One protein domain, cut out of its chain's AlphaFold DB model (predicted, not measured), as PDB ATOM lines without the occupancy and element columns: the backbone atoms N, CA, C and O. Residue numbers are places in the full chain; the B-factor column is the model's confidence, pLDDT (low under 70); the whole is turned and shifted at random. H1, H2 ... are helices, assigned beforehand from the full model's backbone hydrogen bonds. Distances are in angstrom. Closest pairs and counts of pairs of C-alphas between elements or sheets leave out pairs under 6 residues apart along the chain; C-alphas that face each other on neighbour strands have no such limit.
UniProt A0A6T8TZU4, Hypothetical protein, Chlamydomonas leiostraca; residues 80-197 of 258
ATOM      1  N   ALA A  80       4.039 -13.117 -25.555       83.25
ATOM      2  CA  ALA A  80       3.296 -12.352 -26.555       83.25
ATOM      3  C   ALA A  80       1.803 -12.721 -26.566       83.25
ATOM      4  O   ALA A  80       0.938 -11.853 -26.712       83.25
ATOM      5  N   ALA A  81       1.480 -14.002 -26.364       84.06
ATOM      6  CA  ALA A  81       0.099 -14.469 -26.277       84.06
ATOM      7  C   ALA A  81      -0.596 -13.954 -25.007       84.06
ATOM      8  O   ALA A  81      -1.762 -13.556 -25.059       84.06
ATOM      9  N   VAL A  82       0.128 -13.921 -23.881       84.25
ATOM     10  CA  VAL A  82      -0.365 -13.357 -22.614       84.25
ATOM     11  C   VAL A  82      -0.658 -11.865 -22.768       84.25
ATOM     12  O   VAL A  82      -1.742 -11.417 -22.399       84.25
ATOM     13  N   GLU A  83       0.266 -11.099 -23.352       85.19
ATOM     14  CA  GLU A  83       0.090  -9.660 -23.562       85.19
ATOM     15  C   GLU A  83      -1.086  -9.353 -24.502       85.19
ATOM     16  O   GLU A  83      -1.919  -8.493 -24.205       85.19
ATOM     17  N   GLY A  84      -1.207 -10.099 -25.605       86.62
ATOM     18  CA  GLY A  84      -2.315  -9.953 -26.550       86.62
ATOM     19  C   GLY A  84      -3.679 -10.220 -25.908       86.62
ATOM     20  O   GLY A  84      -4.613  -9.431 -26.079       86.62
ATOM     21  N   ALA A  85      -3.790 -11.293 -25.126       87.12
ATOM     22  CA  ALA A  85      -5.029 -11.633 -24.438       87.12
ATOM     23  C   ALA A  85      -5.350 -10.622 -23.314       87.12
ATOM     24  O   ALA A  85      -6.500 -10.206 -23.163       87.12
ATOM     25  N   LEU A  86      -4.337 -10.129 -22.591       88.38
ATOM     26  CA  LEU A  86      -4.491  -9.107 -21.550       88.38
ATOM     27  C   LEU A  86      -4.991  -7.783 -22.132       88.38
ATOM     28  O   LEU A  86      -5.932  -7.185 -21.602       88.38
ATOM     29  N   LYS A  87      -4.426  -7.355 -23.264       89.50
ATOM     30  CA  LYS A  87      -4.908  -6.192 -24.016       89.50
ATOM     31  C   LYS A  87      -6.356  -6.378 -24.471       89.50
ATOM     32  O   LYS A  87      -7.147  -5.437 -24.383       89.50
ATOM     33  N   GLY A  88      -6.714  -7.581 -24.922       90.12
ATOM     34  CA  GLY A  88      -8.089  -7.942 -25.270       90.12
ATOM     35  C   GLY A  88      -9.054  -7.762 -24.096       90.12
ATOM     36  O   GLY A  88     -10.071  -7.087 -24.243       90.12
ATOM     37  N   CYS A  89      -8.705  -8.283 -22.917       91.19
ATOM     38  CA  CYS A  89      -9.496  -8.106 -21.696       91.19
ATOM     39  C   CYS A  89      -9.646  -6.627 -21.306       91.19
ATOM     40  O   CYS A  89     -10.763  -6.179 -21.065       91.19
ATOM     41  N   ARG A  90      -8.554  -5.846 -21.299       90.62
ATOM     42  CA  ARG A  90      -8.599  -4.403 -20.985       90.62
ATOM     43  C   ARG A  90      -9.497  -3.629 -21.955       90.62
ATOM     44  O   ARG A  90     -10.288  -2.793 -21.533       90.62
ATOM     45  N   THR A  91      -9.410  -3.944 -23.247       92.62
ATOM     46  CA  THR A  91     -10.249  -3.312 -24.278       92.62
ATOM     47  C   THR A  91     -11.730  -3.612 -24.035       92.62
ATOM     48  O   THR A  91     -12.548  -2.697 -24.027       92.62
ATOM     49  N   LEU A  92     -12.077  -4.874 -23.762       93.88
ATOM     50  CA  LEU A  92     -13.460  -5.270 -23.473       93.88
ATOM     51  C   LEU A  92     -14.012  -4.606 -22.207       93.88
ATOM     52  O   LEU A  92     -15.189  -4.255 -22.182       93.88
ATOM     53  N   LEU A  93     -13.186  -4.410 -21.178       92.56
ATOM     54  CA  LEU A  93     -13.589  -3.695 -19.966       92.56
ATOM     55  C   LEU A  93     -13.916  -2.228 -20.242       92.56
ATOM     56  O   LEU A  93     -14.985  -1.765 -19.849       92.56
ATOM     57  N   ALA A  94     -13.053  -1.530 -20.981       91.31
ATOM     58  CA  ALA A  94     -13.305  -0.148 -21.377       91.31
ATOM     59  C   ALA A  94     -14.579  -0.022 -22.234       91.31
ATOM     60  O   ALA A  94     -15.380   0.892 -22.039       91.31
ATOM     61  N   GLU A  95     -14.807  -0.965 -23.152       94.12
ATOM     62  CA  GLU A  95     -16.023  -0.982 -23.968       94.12
ATOM     63  C   GLU A  95     -17.286  -1.275 -23.147       94.12
ATOM     64  O   GLU A  95     -18.307  -0.627 -23.359       94.12
ATOM     65  N   LEU A  96     -17.236  -2.214 -22.198       93.44
ATOM     66  CA  LEU A  96     -18.354  -2.501 -21.294       93.44
ATOM     67  C   LEU A  96     -18.699  -1.291 -20.422       93.44
ATOM     68  O   LEU A  96     -19.876  -0.955 -20.283       93.44
ATOM     69  N   GLN A  97     -17.686  -0.591 -19.913       91.44
ATOM     70  CA  GLN A  97     -17.879   0.648 -19.170       91.44
ATOM     71  C   GLN A  97     -18.557   1.725 -20.031       91.44
ATOM     72  O   GLN A  97     -19.453   2.411 -19.546       91.44
ATOM     73  N   GLY A  98     -18.190   1.830 -21.313       89.88
ATOM     74  CA  GLY A  98     -18.841   2.727 -22.276       89.88
ATOM     75  C   GLY A  98     -20.277   2.337 -22.659       89.88
ATOM     76  O   GLY A  98     -20.977   3.142 -23.266       89.88
ATOM     77  N   LEU A  99     -20.728   1.127 -22.312       90.81
ATOM     78  CA  LEU A  99     -22.087   0.618 -22.547       90.81
ATOM     79  C   LEU A  99     -22.951   0.623 -21.270       90.81
ATOM     80  O   LEU A  99     -23.892  -0.171 -21.150       90.81
ATOM     81  N   ASP A 100     -22.614   1.477 -20.301       89.06
ATOM     82  CA  ASP A 100     -23.251   1.567 -18.980       89.06
ATOM     83  C   ASP A 100     -23.211   0.250 -18.184       89.06
ATOM     84  O   ASP A 100     -24.102  -0.053 -17.391       89.06
ATOM     85  N   PHE A 101     -22.169  -0.561 -18.387       90.94
ATOM     86  CA  PHE A 101     -21.938  -1.785 -17.627       90.94
ATOM     87  C   PHE A 101     -20.644  -1.643 -16.806       90.94
ATOM     88  O   PHE A 101     -19.570  -2.048 -17.256       90.94
ATOM     89  N   PRO A 102     -20.703  -1.020 -15.613       90.25
ATOM     90  CA  PRO A 102     -19.507  -0.652 -14.864       90.25
ATOM     91  C   PRO A 102     -18.734  -1.875 -14.355       90.25
ATOM     92  O   PRO A 102     -19.296  -2.938 -14.094       90.25
ATOM     93  N   ASN A 103     -17.437  -1.688 -14.113       89.81
ATOM     94  CA  ASN A 103     -16.506  -2.725 -13.653       89.81
ATOM     95  C   ASN A 103     -16.987  -3.510 -12.415       89.81
ATOM     96  O   ASN A 103     -16.759  -4.717 -12.309       89.81
ATOM     97  N   ALA A 104     -17.717  -2.860 -11.501       89.19
ATOM     98  CA  ALA A 104     -18.332  -3.520 -10.346       89.19
ATOM     99  C   ALA A 104     -19.351  -4.604 -10.754       89.19
ATOM    100  O   ALA A 104     -19.363  -5.692 -10.180       89.19
ATOM    101  N   GLN A 105     -20.154  -4.337 -11.787       91.69
ATOM    102  CA  GLN A 105     -21.157  -5.262 -12.321       91.69
ATOM    103  C   GLN A 105     -20.489  -6.415 -13.079       91.69
ATOM    104  O   GLN A 105     -20.930  -7.557 -12.981       91.69
ATOM    105  N   VAL A 106     -19.373  -6.150 -13.770       92.06
ATOM    106  CA  VAL A 106     -18.552  -7.206 -14.391       92.06
ATOM    107  C   VAL A 106     -18.019  -8.155 -13.320       92.06
ATOM    108  O   VAL A 106     -18.150  -9.370 -13.449       92.06
ATOM    109  N   ARG A 107     -17.479  -7.617 -12.221       90.62
ATOM    110  CA  ARG A 107     -16.978  -8.424 -11.099       90.62
ATOM    111  C   ARG A 107     -18.079  -9.314 -10.508       90.62
ATOM    112  O   ARG A 107     -17.852 -10.507 -10.318       90.62
ATOM    113  N   GLN A 108     -19.268  -8.756 -10.279       88.81
ATOM    114  CA  GLN A 108     -20.426  -9.505  -9.775       88.81
ATOM    115  C   GLN A 108     -20.889 -10.588 -10.760       88.81
ATOM    116  O   GLN A 108     -21.147 -11.716 -10.350       88.81
ATOM    117  N   TYR A 109     -20.916 -10.300 -12.063       91.81
ATOM    118  CA  TYR A 109     -21.245 -11.299 -13.083       91.81
ATOM    119  C   TYR A 109     -20.314 -12.522 -13.012       91.81
ATOM    120  O   TYR A 109     -20.789 -13.655 -12.944       91.81
ATOM    121  N   PHE A 110     -18.995 -12.310 -12.956       92.06
ATOM    122  CA  PHE A 110     -18.020 -13.407 -12.853       92.06
ATOM    123  C   PHE A 110     -18.128 -14.182 -11.533       92.06
ATOM    124  O   PHE A 110     -17.923 -15.398 -11.498       92.06
ATOM    125  N   GLN A 111     -18.471 -13.503 -10.438       88.00
ATOM    126  CA  GLN A 111     -18.656 -14.143  -9.136       88.00
ATOM    127  C   GLN A 111     -19.784 -15.184  -9.161       88.00
ATOM    128  O   GLN A 111     -19.631 -16.260  -8.587       88.00
ATOM    129  N   PHE A 112     -20.887 -14.890  -9.854       85.19
ATOM    130  CA  PHE A 112     -22.079 -15.746  -9.871       85.19
ATOM    131  C   PHE A 112     -22.234 -16.595 -11.141       85.19
ATOM    132  O   PHE A 112     -23.113 -17.451 -11.199       85.19
ATOM    133  N   SER A 113     -21.389 -16.407 -12.156       87.12
ATOM    134  CA  SER A 113     -21.402 -17.245 -13.358       87.12
ATOM    135  C   SER A 113     -21.068 -18.704 -13.028       87.12
ATOM    136  O   SER A 113     -20.110 -18.965 -12.293       87.12
ATOM    137  N   THR A 114     -21.822 -19.645 -13.602       83.38
ATOM    138  CA  THR A 114     -21.667 -21.096 -13.371       83.38
ATOM    139  C   THR A 114     -21.405 -21.894 -14.644       83.38
ATOM    140  O   THR A 114     -20.934 -23.026 -14.580       83.38
ATOM    141  N   LYS A 115     -21.695 -21.323 -15.813       82.38
ATOM    142  CA  LYS A 115     -21.488 -21.932 -17.125       82.38
ATOM    143  C   LYS A 115     -20.258 -21.337 -17.784       82.38
ATOM    144  O   LYS A 115     -20.081 -20.116 -17.803       82.38
ATOM    145  N   MET A 116     -19.456 -22.221 -18.366       82.56
ATOM    146  CA  MET A 116     -18.353 -21.838 -19.237       82.56
ATOM    147  C   MET A 116     -18.873 -21.365 -20.606       82.56
ATOM    148  O   MET A 116     -19.906 -21.865 -21.073       82.56
ATOM    149  N   PRO A 117     -18.160 -20.438 -21.272       82.50
ATOM    150  CA  PRO A 117     -18.455 -20.034 -22.641       82.50
ATOM    151  C   PRO A 117     -18.433 -21.226 -23.592       82.50
ATOM    152  O   PRO A 117     -17.567 -22.095 -23.501       82.50
ATOM    153  N   LYS A 118     -19.331 -21.231 -24.580       78.62
ATOM    154  CA  LYS A 118     -19.446 -22.352 -25.539       78.62
ATOM    155  C   LYS A 118     -18.186 -22.558 -26.379       78.62
ATOM    156  O   LYS A 118     -17.960 -23.642 -26.906       78.62
ATOM    157  N   THR A 119     -17.399 -21.500 -26.550       73.62
ATOM    158  CA  THR A 119     -16.181 -21.491 -27.362       73.62
ATOM    159  C   THR A 119     -14.952 -21.999 -26.614       73.62
ATOM    160  O   THR A 119     -13.895 -22.100 -27.228       73.62
ATOM    161  N   PHE A 120     -15.055 -22.277 -25.310       74.88
ATOM    162  CA  PHE A 120     -13.911 -22.639 -24.483       74.88
ATOM    163  C   PHE A 120     -14.009 -24.094 -24.016       74.88
ATOM    164  O   PHE A 120     -14.945 -24.479 -23.325       74.88
ATOM    165  N   THR A 121     -13.035 -24.908 -24.418       65.44
ATOM    166  CA  THR A 121     -12.955 -26.350 -24.120       65.44
ATOM    167  C   THR A 121     -11.725 -26.711 -23.286       65.44
ATOM    168  O   THR A 121     -11.466 -27.891 -23.055       65.44
ATOM    169  N   ALA A 122     -10.933 -25.718 -22.869       64.69
ATOM    170  CA  ALA A 122      -9.686 -25.963 -22.153       64.69
ATOM    171  C   ALA A 122      -9.918 -26.244 -20.659       64.69
ATOM    172  O   ALA A 122     -10.968 -25.936 -20.103       64.69
ATOM    173  N   ALA A 123      -8.892 -26.793 -20.007       64.00
ATOM    174  CA  ALA A 123      -8.904 -27.256 -18.618       64.00
ATOM    175  C   ALA A 123      -8.970 -26.146 -17.543       64.00
ATOM    176  O   ALA A 123      -8.755 -26.434 -16.367       64.00
ATOM    177  N   ALA A 124      -9.204 -24.886 -17.923       67.56
ATOM    178  CA  ALA A 124      -9.260 -23.782 -16.969       67.56
ATOM    179  C   ALA A 124     -10.594 -23.778 -16.218       67.56
ATOM    180  O   ALA A 124     -11.651 -23.968 -16.817       67.56
ATOM    181  N   ASP A 125     -10.537 -23.529 -14.913       82.12
ATOM    182  CA  ASP A 125     -11.712 -23.476 -14.046       82.12
ATOM    183  C   ASP A 125     -12.300 -22.055 -13.980       82.12
ATOM    184  O   ASP A 125     -11.586 -21.060 -14.123       82.12
ATOM    185  N   LEU A 126     -13.597 -21.935 -13.706       83.56
ATOM    186  CA  LEU A 126     -14.267 -20.653 -13.478       83.56
ATOM    187  C   LEU A 126     -13.633 -19.874 -12.318       83.56
ATOM    188  O   LEU A 126     -13.570 -18.646 -12.374       83.56
ATOM    189  N   ASP A 127     -13.099 -20.560 -11.307       84.62
ATOM    190  CA  ASP A 127     -12.383 -19.919 -10.200       84.62
ATOM    191  C   ASP A 127     -11.106 -19.201 -10.658       84.62
ATOM    192  O   ASP A 127     -10.808 -18.097 -10.193       84.62
ATOM    193  N   SER A 128     -10.402 -19.757 -11.648       85.50
ATOM    194  CA  SER A 128      -9.230 -19.107 -12.248       85.50
ATOM    195  C   SER A 128      -9.615 -17.843 -13.030       85.50
ATOM    196  O   SER A 128      -8.929 -16.818 -12.946       85.50
ATOM    197  N   ALA A 129     -10.766 -17.858 -13.711       85.69
ATOM    198  CA  ALA A 129     -11.301 -16.686 -14.398       85.69
ATOM    199  C   ALA A 129     -11.741 -15.596 -13.407       85.69
ATOM    200  O   ALA A 129     -11.424 -14.422 -13.592       85.69
ATOM    201  N   ARG A 130     -12.397 -15.973 -12.299       88.06
ATOM    202  CA  ARG A 130     -12.769 -15.045 -11.212       88.06
ATOM    203  C   ARG A 130     -11.546 -14.355 -10.613       88.06
ATOM    204  O   ARG A 130     -11.548 -13.133 -10.460       88.06
ATOM    205  N   ALA A 131     -10.492 -15.117 -10.316       86.88
ATOM    206  CA  ALA A 131      -9.234 -14.572  -9.813       86.88
ATOM    207  C   ALA A 131      -8.581 -13.620 -10.829       86.88
ATOM    208  O   ALA A 131      -8.125 -12.538 -10.460       86.88
ATOM    209  N   THR A 132      -8.602 -13.982 -12.114       87.69
ATOM    210  CA  THR A 132      -8.047 -13.162 -13.200       87.69
ATOM    211  C   THR A 132      -8.794 -11.838 -13.354       87.69
ATOM    212  O   THR A 132      -8.159 -10.790 -13.464       87.69
ATOM    213  N   VAL A 133     -10.130 -11.843 -13.289       88.50
ATOM    214  CA  VAL A 133     -10.934 -10.609 -13.298       88.50
ATOM    215  C   VAL A 133     -10.644  -9.750 -12.076       88.50
ATOM    216  O   VAL A 133     -10.443  -8.548 -12.220       88.50
ATOM    217  N   ALA A 134     -10.575 -10.338 -10.881       86.75
ATOM    218  CA  ALA A 134     -10.247  -9.587  -9.673       86.75
ATOM    219  C   ALA A 134      -8.863  -8.920  -9.770       86.75
ATOM    220  O   ALA A 134      -8.712  -7.774  -9.351       86.75
ATOM    221  N   LEU A 135      -7.877  -9.607 -10.356       86.25
ATOM    222  CA  LEU A 135      -6.556  -9.044 -10.628       86.25
ATOM    223  C   LEU A 135      -6.624  -7.909 -11.654       86.25
ATOM    224  O   LEU A 135      -6.094  -6.841 -11.373       86.25
ATOM    225  N   LEU A 136      -7.313  -8.101 -12.786       86.12
ATOM    226  CA  LEU A 136      -7.487  -7.069 -13.821       86.12
ATOM    227  C   LEU A 136      -8.081  -5.775 -13.255       86.12
ATOM    228  O   LEU A 136      -7.580  -4.698 -13.560       86.12
ATOM    229  N   MET A 137      -9.093  -5.880 -12.389       84.44
ATOM    230  CA  MET A 137      -9.716  -4.710 -11.761       84.44
ATOM    231  C   MET A 137      -8.770  -3.968 -10.817       84.44
ATOM    232  O   MET A 137      -8.775  -2.743 -10.783       84.44
ATOM    233  N   LYS A 138      -7.946  -4.701 -10.059       78.94
ATOM    234  CA  LYS A 138      -6.938  -4.087  -9.188       78.94
ATOM    235  C   LYS A 138      -5.870  -3.349  -9.990       78.94
ATOM    236  O   LYS A 138      -5.392  -2.326  -9.527       78.94
ATOM    237  N   VAL A 139      -5.525  -3.826 -11.190       74.06
ATOM    238  CA  VAL A 139      -4.569  -3.125 -12.068       74.06
ATOM    239  C   VAL A 139      -5.111  -1.775 -12.534       74.06
ATOM    240  O   VAL A 139      -4.362  -0.805 -12.577       74.06
ATOM    241  N   ASP A 140      -6.403  -1.702 -12.860       69.19
ATOM    242  CA  ASP A 140      -7.051  -0.437 -13.231       69.19
ATOM    243  C   ASP A 140      -7.110   0.542 -12.044       69.19
ATOM    244  O   ASP A 140      -6.924   1.743 -12.226       69.19
ATOM    245  N   GLU A 141      -7.330   0.037 -10.823       69.31
ATOM    246  CA  GLU A 141      -7.413   0.846  -9.596       69.31
ATOM    247  C   GLU A 141      -6.030   1.307  -9.078       69.31
ATOM    248  O   GLU A 141      -5.879   2.447  -8.641       69.31
ATOM    249  N   GLU A 142      -5.004   0.449  -9.130       62.91
ATOM    250  CA  GLU A 142      -3.651   0.717  -8.605       62.91
ATOM    251  C   GLU A 142      -2.697   1.343  -9.650       62.91
ATOM    252  O   GLU A 142      -1.559   1.717  -9.331       62.91
ATOM    253  N   GLY A 143      -3.165   1.500 -10.892       58.78
ATOM    254  CA  GLY A 143      -2.378   1.957 -12.036       58.78
ATOM    255  C   GLY A 143      -1.461   0.868 -12.611       58.78
ATOM    256  O   GLY A 143      -1.299  -0.207 -12.037       58.78
ATOM    257  N   ASP A 144      -0.825   1.173 -13.753       57.81
ATOM    258  CA  ASP A 144      -0.122   0.266 -14.696       57.81
ATOM    259  C   ASP A 144       1.123  -0.484 -14.139       57.81
ATOM    260  O   ASP A 144       2.013  -0.905 -14.874       57.81
ATOM    261  N   LYS A 145       1.222  -0.655 -12.816       55.34
ATOM    262  CA  LYS A 145       2.310  -1.341 -12.108       55.34
ATOM    263  C   LYS A 145       2.187  -2.866 -12.131       55.34
ATOM    264  O   LYS A 145       3.196  -3.549 -11.947       55.34
ATOM    265  N   LEU A 146       0.996  -3.420 -12.376       57.62
ATOM    266  CA  LEU A 146       0.843  -4.855 -12.629       57.62
ATOM    267  C   LEU A 146       1.158  -5.160 -14.099       57.62
ATOM    268  O   LEU A 146       0.335  -4.993 -14.999       57.62
ATOM    269  N   THR A 147       2.386  -5.621 -14.314       61.81
ATOM    270  CA  THR A 147       2.894  -6.075 -15.610       61.81
ATOM    271  C   THR A 147       2.325  -7.448 -15.982       61.81
ATOM    272  O   THR A 147       1.838  -8.192 -15.125       61.81
ATOM    273  N   ALA A 148       2.443  -7.830 -17.260       62.28
ATOM    274  CA  ALA A 148       2.082  -9.160 -17.772       62.28
ATOM    275  C   ALA A 148       2.673 -10.326 -16.944       62.28
ATOM    276  O   ALA A 148       2.123 -11.422 -16.938       62.28
ATOM    277  N   ALA A 149       3.733 -10.078 -16.164       64.81
ATOM    278  CA  ALA A 149       4.335 -11.037 -15.240       64.81
ATOM    279  C   ALA A 149       3.395 -11.532 -14.118       64.81
ATOM    280  O   ALA A 149       3.627 -12.611 -13.565       64.81
ATOM    281  N   ALA A 150       2.348 -10.771 -13.777       71.69
ATOM    282  CA  ALA A 150       1.330 -11.197 -12.815       71.69
ATOM    283  C   ALA A 150       0.352 -12.230 -13.406       71.69
ATOM    284  O   ALA A 150      -0.233 -13.021 -12.668       71.69
ATOM    285  N   PHE A 151       0.213 -12.262 -14.733       77.56
ATOM    286  CA  PHE A 151      -0.721 -13.124 -15.447       77.56
ATOM    287  C   PHE A 151       0.029 -14.297 -16.078       77.56
ATOM    288  O   PHE A 151       0.391 -14.282 -17.248       77.56
ATOM    289  N   LYS A 152       0.291 -15.327 -15.273       76.19
ATOM    290  CA  LYS A 152       1.019 -16.529 -15.719       76.19
ATOM    291  C   LYS A 152       0.108 -17.599 -16.326       76.19
ATOM    292  O   LYS A 152       0.588 -18.487 -17.023       76.19
ATOM    293  N   ASP A 153      -1.193 -17.511 -16.057       82.75
ATOM    294  CA  ASP A 153      -2.194 -18.483 -16.489       82.75
ATOM    295  C   ASP A 153      -2.892 -18.001 -17.769       82.75
ATOM    296  O   ASP A 153      -3.900 -17.289 -17.741       82.75
ATOM    297  N   LEU A 154      -2.305 -18.360 -18.914       86.00
ATOM    298  CA  LEU A 154      -2.859 -18.044 -20.228       86.00
ATOM    299  C   LEU A 154      -4.261 -18.661 -20.436       86.00
ATOM    300  O   LEU A 154      -5.143 -17.927 -20.889       86.00
ATOM    301  N   PRO A 155      -4.520 -19.942 -20.092       87.12
ATOM    302  CA  PRO A 155      -5.868 -20.511 -20.137       87.12
ATOM    303  C   PRO A 155      -6.911 -19.714 -19.343       87.12
ATOM    304  O   PRO A 155      -7.981 -19.419 -19.880       87.12
ATOM    305  N   ALA A 156      -6.610 -19.310 -18.104       87.88
ATOM    306  CA  ALA A 156      -7.533 -18.507 -17.297       87.88
ATOM    307  C   ALA A 156      -7.821 -17.140 -17.932       87.88
ATOM    308  O   ALA A 156      -8.954 -16.647 -17.904       87.88
ATOM    309  N   LEU A 157      -6.809 -16.534 -18.553       89.00
ATOM    310  CA  LEU A 157      -6.938 -15.233 -19.195       89.00
ATOM    311  C   LEU A 157      -7.743 -15.306 -20.500       89.00
ATOM    312  O   LEU A 157      -8.599 -14.457 -20.743       89.00
ATOM    313  N   GLN A 158      -7.558 -16.363 -21.290       90.44
ATOM    314  CA  GLN A 158      -8.377 -16.639 -22.473       90.44
ATOM    315  C   GLN A 158      -9.835 -16.954 -22.108       90.44
ATOM    316  O   GLN A 158     -10.752 -16.461 -22.768       90.44
ATOM    317  N   LEU A 159     -10.068 -17.725 -21.039       90.38
ATOM    318  CA  LEU A 159     -11.411 -17.982 -20.513       90.38
ATOM    319  C   LEU A 159     -12.085 -16.673 -20.080       90.38
ATOM    320  O   LEU A 159     -13.228 -16.403 -20.451       90.38
ATOM    321  N   THR A 160     -11.345 -15.829 -19.360       92.06
ATOM    322  CA  THR A 160     -11.803 -14.501 -18.937       92.06
ATOM    323  C   THR A 160     -12.197 -13.642 -20.138       92.06
ATOM    324  O   THR A 160     -13.297 -13.085 -20.165       92.06
ATOM    325  N   GLN A 161     -11.349 -13.589 -21.167       92.69
ATOM    326  CA  GLN A 161     -11.625 -12.861 -22.403       92.69
ATOM    327  C   GLN A 161     -12.888 -13.381 -23.107       92.69
ATOM    328  O   GLN A 161     -13.711 -12.590 -23.572       92.69
ATOM    329  N   ALA A 162     -13.072 -14.703 -23.175       92.19
ATOM    330  CA  ALA A 162     -14.243 -15.319 -23.792       92.19
ATOM    331  C   ALA A 162     -15.540 -14.969 -23.041       92.19
ATOM    332  O   ALA A 162     -16.518 -14.557 -23.668       92.19
ATOM    333  N   MET A 163     -15.531 -15.047 -21.707       92.50
ATOM    334  CA  MET A 163     -16.670 -14.655 -20.865       92.50
ATOM    335  C   MET A 163     -17.010 -13.166 -21.011       92.50
ATOM    336  O   MET A 163     -18.175 -12.815 -21.206       92.50
ATOM    337  N   MET A 164     -16.003 -12.283 -20.993       93.81
ATOM    338  CA  MET A 164     -16.208 -10.849 -21.239       93.81
ATOM    339  C   MET A 164     -16.763 -10.581 -22.639       93.81
ATOM    340  O   MET A 164     -17.609  -9.708 -22.808       93.81
ATOM    341  N   THR A 165     -16.331 -11.347 -23.643       94.25
ATOM    342  CA  THR A 165     -16.828 -11.214 -25.017       94.25
ATOM    343  C   THR A 165     -18.307 -11.588 -25.119       94.25
ATOM    344  O   THR A 165     -19.061 -10.899 -25.806       94.25
ATOM    345  N   GLU A 166     -18.751 -12.658 -24.452       92.94
ATOM    346  CA  GLU A 166     -20.176 -13.017 -24.413       92.94
ATOM    347  C   GLU A 166     -21.011 -11.918 -23.747       92.94
ATOM    348  O   GLU A 166     -22.031 -11.504 -24.308       92.94
ATOM    349  N   LEU A 167     -20.537 -11.393 -22.612       93.31
ATOM    350  CA  LEU A 167     -21.181 -10.297 -21.889       93.31
ATOM    351  C   LEU A 167     -21.266  -9.017 -22.736       93.31
ATOM    352  O   LEU A 167     -22.331  -8.415 -22.861       93.31
ATOM    353  N   TRP A 168     -20.172  -8.643 -23.395       95.06
ATOM    354  CA  TRP A 168     -20.114  -7.493 -24.293       95.06
ATOM    355  C   TRP A 168     -21.063  -7.635 -25.489       95.06
ATOM    356  O   TRP A 168     -21.827  -6.717 -25.798       95.06
ATOM    357  N   ARG A 169     -21.095  -8.810 -26.135       94.00
ATOM    358  CA  ARG A 169     -22.032  -9.094 -27.238       94.00
ATOM    359  C   ARG A 169     -23.484  -9.055 -26.787       94.00
ATOM    360  O   ARG A 169     -24.353  -8.696 -27.579       94.00
ATOM    361  N   TRP A 170     -23.776  -9.513 -25.574       93.69
ATOM    362  CA  TRP A 170     -25.111  -9.424 -24.994       93.69
ATOM    363  C   TRP A 170     -25.512  -7.960 -24.796       93.69
ATOM    364  O   TRP A 170     -26.526  -7.534 -25.347       93.69
ATOM    365  N   ARG A 171     -24.663  -7.157 -24.144       92.94
ATOM    366  CA  ARG A 171     -24.965  -5.744 -23.880       92.94
ATOM    367  C   ARG A 171     -25.127  -4.931 -25.166       92.94
ATOM    368  O   ARG A 171     -26.092  -4.187 -25.300       92.94
ATOM    369  N   ARG A 172     -24.259  -5.135 -26.167       92.75
ATOM    370  CA  ARG A 172     -24.372  -4.466 -27.481       92.75
ATOM    371  C   ARG A 172     -25.648  -4.790 -28.255       92.75
ATOM    372  O   ARG A 172     -26.012  -4.022 -29.138       92.75
ATOM    373  N   ARG A 173     -26.300  -5.919 -27.972       91.25
ATOM    374  CA  ARG A 173     -27.569  -6.312 -28.605       91.25
ATOM    375  C   ARG A 173     -28.799  -5.743 -27.885       91.25
ATOM    376  O   ARG A 173     -29.903  -6.156 -28.207       91.25
ATOM    377  N   GLY A 174     -28.607  -4.820 -26.938       87.44
ATOM    378  CA  GLY A 174     -29.683  -4.258 -26.120       87.44
ATOM    379  C   GLY A 174     -29.988  -5.074 -24.862       87.44
ATOM    380  O   GLY A 174     -31.008  -4.845 -24.223       87.44
ATOM    381  N   GLY A 175     -29.116  -6.016 -24.484       86.69
ATOM    382  CA  GLY A 175     -29.293  -6.821 -23.276       86.69
ATOM    383  C   GLY A 175     -29.505  -5.951 -22.035       86.69
ATOM    384  O   GLY A 175     -28.679  -5.081 -21.735       86.69
ATOM    385  N   GLY A 176     -30.627  -6.164 -21.345       81.19
ATOM    386  CA  GLY A 176     -31.034  -5.389 -20.171       81.19
ATOM    387  C   GLY A 176     -31.376  -3.916 -20.428       81.19
ATOM    388  O   GLY A 176     -31.320  -3.135 -19.485       81.19
ATOM    389  N   MET A 177     -31.661  -3.498 -21.669       76.06
ATOM    390  CA  MET A 177     -32.221  -2.161 -21.951       76.06
ATOM    391  C   MET A 177     -33.747  -2.109 -21.792       76.06
ATOM    392  O   MET A 177     -34.269  -1.064 -21.423       76.06
ATOM    393  N   ASP A 178     -34.429  -3.232 -22.021       68.88
ATOM    394  CA  ASP A 178     -35.895  -3.336 -21.965       68.88
ATOM    395  C   ASP A 178     -36.407  -3.886 -20.620       68.88
ATOM    396  O   ASP A 178     -37.594  -4.178 -20.473       68.88
ATOM    397  N   ASP A 179     -35.519  -4.093 -19.642       67.06
ATOM    398  CA  ASP A 179     -35.926  -4.602 -18.334       67.06
ATOM    399  C   ASP A 179     -36.485  -3.451 -17.488       67.06
ATOM    400  O   ASP A 179     -35.737  -2.629 -16.967       67.06
ATOM    401  N   GLU A 180     -37.814  -3.389 -17.369       61.38
ATOM    402  CA  GLU A 180     -38.517  -2.431 -16.503       61.38
ATOM    403  C   GLU A 180     -38.393  -2.770 -15.006       61.38
ATOM    404  O   GLU A 180     -38.937  -2.060 -14.160       61.38
ATOM    405  N   SER A 181     -37.711  -3.864 -14.648       62.81
ATOM    406  CA  SER A 181     -37.434  -4.176 -13.249       62.81
ATOM    407  C   SER A 181     -36.251  -3.362 -12.713       62.81
ATOM    408  O   SER A 181     -35.263  -3.154 -13.412       62.81
ATOM    409  N   ASP A 182     -36.290  -2.990 -11.426       73.12
ATOM    410  CA  ASP A 182     -35.176  -2.355 -10.685       73.12
ATOM    411  C   ASP A 182     -33.948  -3.289 -10.503       73.12
ATOM    412  O   ASP A 182     -33.140  -3.147  -9.577       73.12
ATOM    413  N   SER A 183     -33.813  -4.304 -11.358       79.88
ATOM    414  CA  SER A 183     -32.772  -5.318 -11.297       79.88
ATOM    415  C   SER A 183     -31.424  -4.740 -11.713       79.88
ATOM    416  O   SER A 183     -31.285  -4.017 -12.696       79.88
ATOM    417  N   GLN A 184     -30.380  -5.124 -10.982       85.31
ATOM    418  CA  GLN A 184     -29.012  -4.738 -11.314       85.31
ATOM    419  C   GLN A 184     -28.577  -5.364 -12.659       85.31
ATOM    420  O   GLN A 184     -28.873  -6.541 -12.896       85.31
ATOM    421  N   PRO A 185     -27.812  -4.650 -13.509       87.81
ATOM    422  CA  PRO A 185     -27.395  -5.134 -14.828       87.81
ATOM    423  C   PRO A 185     -26.739  -6.523 -14.828       87.81
ATOM    424  O   PRO A 185     -26.995  -7.329 -15.725       87.81
ATOM    425  N   TYR A 186     -25.919  -6.839 -13.818       88.31
ATOM    426  CA  TYR A 186     -25.276  -8.152 -13.709       88.31
ATOM    427  C   TYR A 186     -26.291  -9.291 -13.533       88.31
ATOM    428  O   TYR A 186     -26.091 -10.376 -14.078       88.31
ATOM    429  N   ALA A 187     -27.379  -9.058 -12.794       87.38
ATOM    430  CA  ALA A 187     -28.396 -10.069 -12.519       87.38
ATOM    431  C   ALA A 187     -29.200 -10.387 -13.787       87.38
ATOM    432  O   ALA A 187     -29.439 -11.557 -14.093       87.38
ATOM    433  N   VAL A 188     -29.525  -9.357 -14.573       88.62
ATOM    434  CA  VAL A 188     -30.167  -9.506 -15.886       88.62
ATOM    435  C   VAL A 188     -29.259 -10.285 -16.842       88.62
ATOM    436  O   VAL A 188     -29.700 -11.245 -17.477       88.62
ATOM    437  N   ALA A 189     -27.963  -9.958 -16.872       88.88
ATOM    438  CA  ALA A 189     -26.979 -10.677 -17.677       88.88
ATOM    439  C   ALA A 189     -26.867 -12.161 -17.286       88.88
ATOM    440  O   ALA A 189     -26.797 -13.031 -18.154       88.88
ATOM    441  N   LEU A 190     -26.868 -12.484 -15.988       88.44
ATOM    442  CA  LEU A 190     -26.877 -13.873 -15.517       88.44
ATOM    443  C   LEU A 190     -28.161 -14.592 -15.943       88.44
ATOM    444  O   LEU A 190     -28.100 -15.708 -16.462       88.44
ATOM    445  N   ARG A 191     -29.324 -13.954 -15.793       86.81
ATOM    446  CA  ARG A 191     -30.603 -14.533 -16.216       86.81
ATOM    447  C   ARG A 191     -30.608 -14.856 -17.708       86.81
ATOM    448  O   ARG A 191     -30.960 -15.965 -18.088       86.81
ATOM    449  N   GLU A 192     -30.168 -13.931 -18.551       87.81
ATOM    450  CA  GLU A 192     -30.291 -14.063 -20.008       87.81
ATOM    451  C   GLU A 192     -29.163 -14.877 -20.651       87.81
ATOM    452  O   GLU A 192     -29.410 -15.686 -21.546       87.81
ATOM    453  N   ILE A 193     -27.919 -14.716 -20.190       87.75
ATOM    454  CA  ILE A 193     -26.764 -15.438 -20.748       87.75
ATOM    455  C   ILE A 193     -26.671 -16.830 -20.127       87.75
ATOM    456  O   ILE A 193     -26.542 -17.843 -20.820       87.75
ATOM    457  N   GLN A 194     -26.750 -16.899 -18.799       83.81
ATOM    458  CA  GLN A 194     -26.526 -18.136 -18.055       83.81
ATOM    459  C   GLN A 194     -27.827 -18.926 -17.845       83.81
ATOM    460  O   GLN A 194     -27.766 -20.071 -17.396       83.81
ATOM    461  N   ASN A 195     -28.989 -18.402 -18.257       80.50
ATOM    462  CA  ASN A 195     -30.313 -18.984 -17.982       80.50
ATOM    463  C   ASN A 195     -30.544 -19.206 -16.478       80.50
ATOM    464  O   ASN A 195     -31.148 -20.207 -16.090       80.50
ATOM    465  N   PHE A 196     -30.003 -18.319 -15.637       71.44
ATOM    466  CA  PHE A 196     -30.277 -18.338 -14.202       71.44
ATOM    467  C   PHE A 196     -31.740 -17.985 -13.976       71.44
ATOM    468  O   PHE A 196     -32.209 -16.964 -14.478       71.44
ATOM    469  N   LYS A 197     -32.470 -18.804 -13.219       63.66
ATOM    470  CA  LYS A 197     -33.804 -18.401 -12.784       63.66
ATOM    471  C   LYS A 197     -33.667 -17.482 -11.569       63.66
ATOM    472  O   LYS A 197     -32.759 -17.695 -10.764       63.66
TER     473      LYS A 197
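AT A GLANCE: This is residues 80 to 197 of the 258 residues of the protein "Hypothetical protein" of Chlamydomonas leiostraca (UniProt A0A6T8TZU4). Two long helices side by side, H1 and H4, make one layer, and H3, H2 and H5 form a row of three that crosses it. H3 and H2 are a helical hairpin, and H5 follows H2 in the row, over the far end of H4. The printed part has 118 residues with five named helices, in the order H1 to H5, and no named strand; the class is all helix. It is compact, with a radius of gyration of the C-alphas of 13.9 A, and spans 44 by 31 by 20 A.

HOW THE PARTS SIT: H1, residues 80 to 98, touches H4, residues 154 to 172, at a shallow tilt of 26 degrees, the same way; their closest C-alphas, of Cys 89 and Gln 161, are 5.3 A apart. H1 and H2, residues 103 to 112, touch only at the corner, and only just, with 3 pairs of C-alphas within 8 A; the closest are those of Gln 97 and Asn 103, 6.6 A apart. H2 touches H3, residues 126 to 142, in a hairpin at a shallow tilt of 17 degrees, opposite ways, with the C-alphas of Phe 110 and Arg 130 closest at 5.7 A. H2 touches H5, residues 185 to 194, at a steep tilt of 40 degrees, the same way; the C-alphas of Tyr 109 and Tyr 186 are closest at 5.2 A. H3 touches H4 about perpendicular, at 79 degrees, with its residues 128 to 133 alone; the C-alphas of Ala 129 and Thr 160 are closest at 5.1 A. H4 touches H5 with residues 166 to 170 alone, about perpendicular at 74 degrees; the C-alphas of Leu 167 and Ala 189 are closest at 7.2 A. H2 and H4 are near each other. H1 and H3 are close but not clearly touching, and H5 is apart from H1 and H3. In H1, H2, H3, H4 and H5, every O i to N i+4 pair is within hydrogen-bond range.

IN THESE COORDINATES: H1 begins at C-alpha 80, (3.296, -12.352, -26.555), and is 27.1 A long from first to last C-alpha. H2, residues 103 to 112, is short. H3, residues 126 to 142, measures 24.4 A, and H4, residues 154 to 172, 26.5 A. H5, residues 185 to 194, ends at C-alpha 194, (-26.526, -18.136, -18.055).

THE WHOLE: The C-alphas of Ala 80 and Glu 180 are the two farthest apart, 44.1 A. The printed part has no cut. The link H1 to H2 is tight; those from H2 to H3, H3 to H4 and H4 to H5 are long. Mean pLDDT of the printed part is 83.2, with residues 121 to 124, 140 to 149, 178 to 181 and 197 under 70.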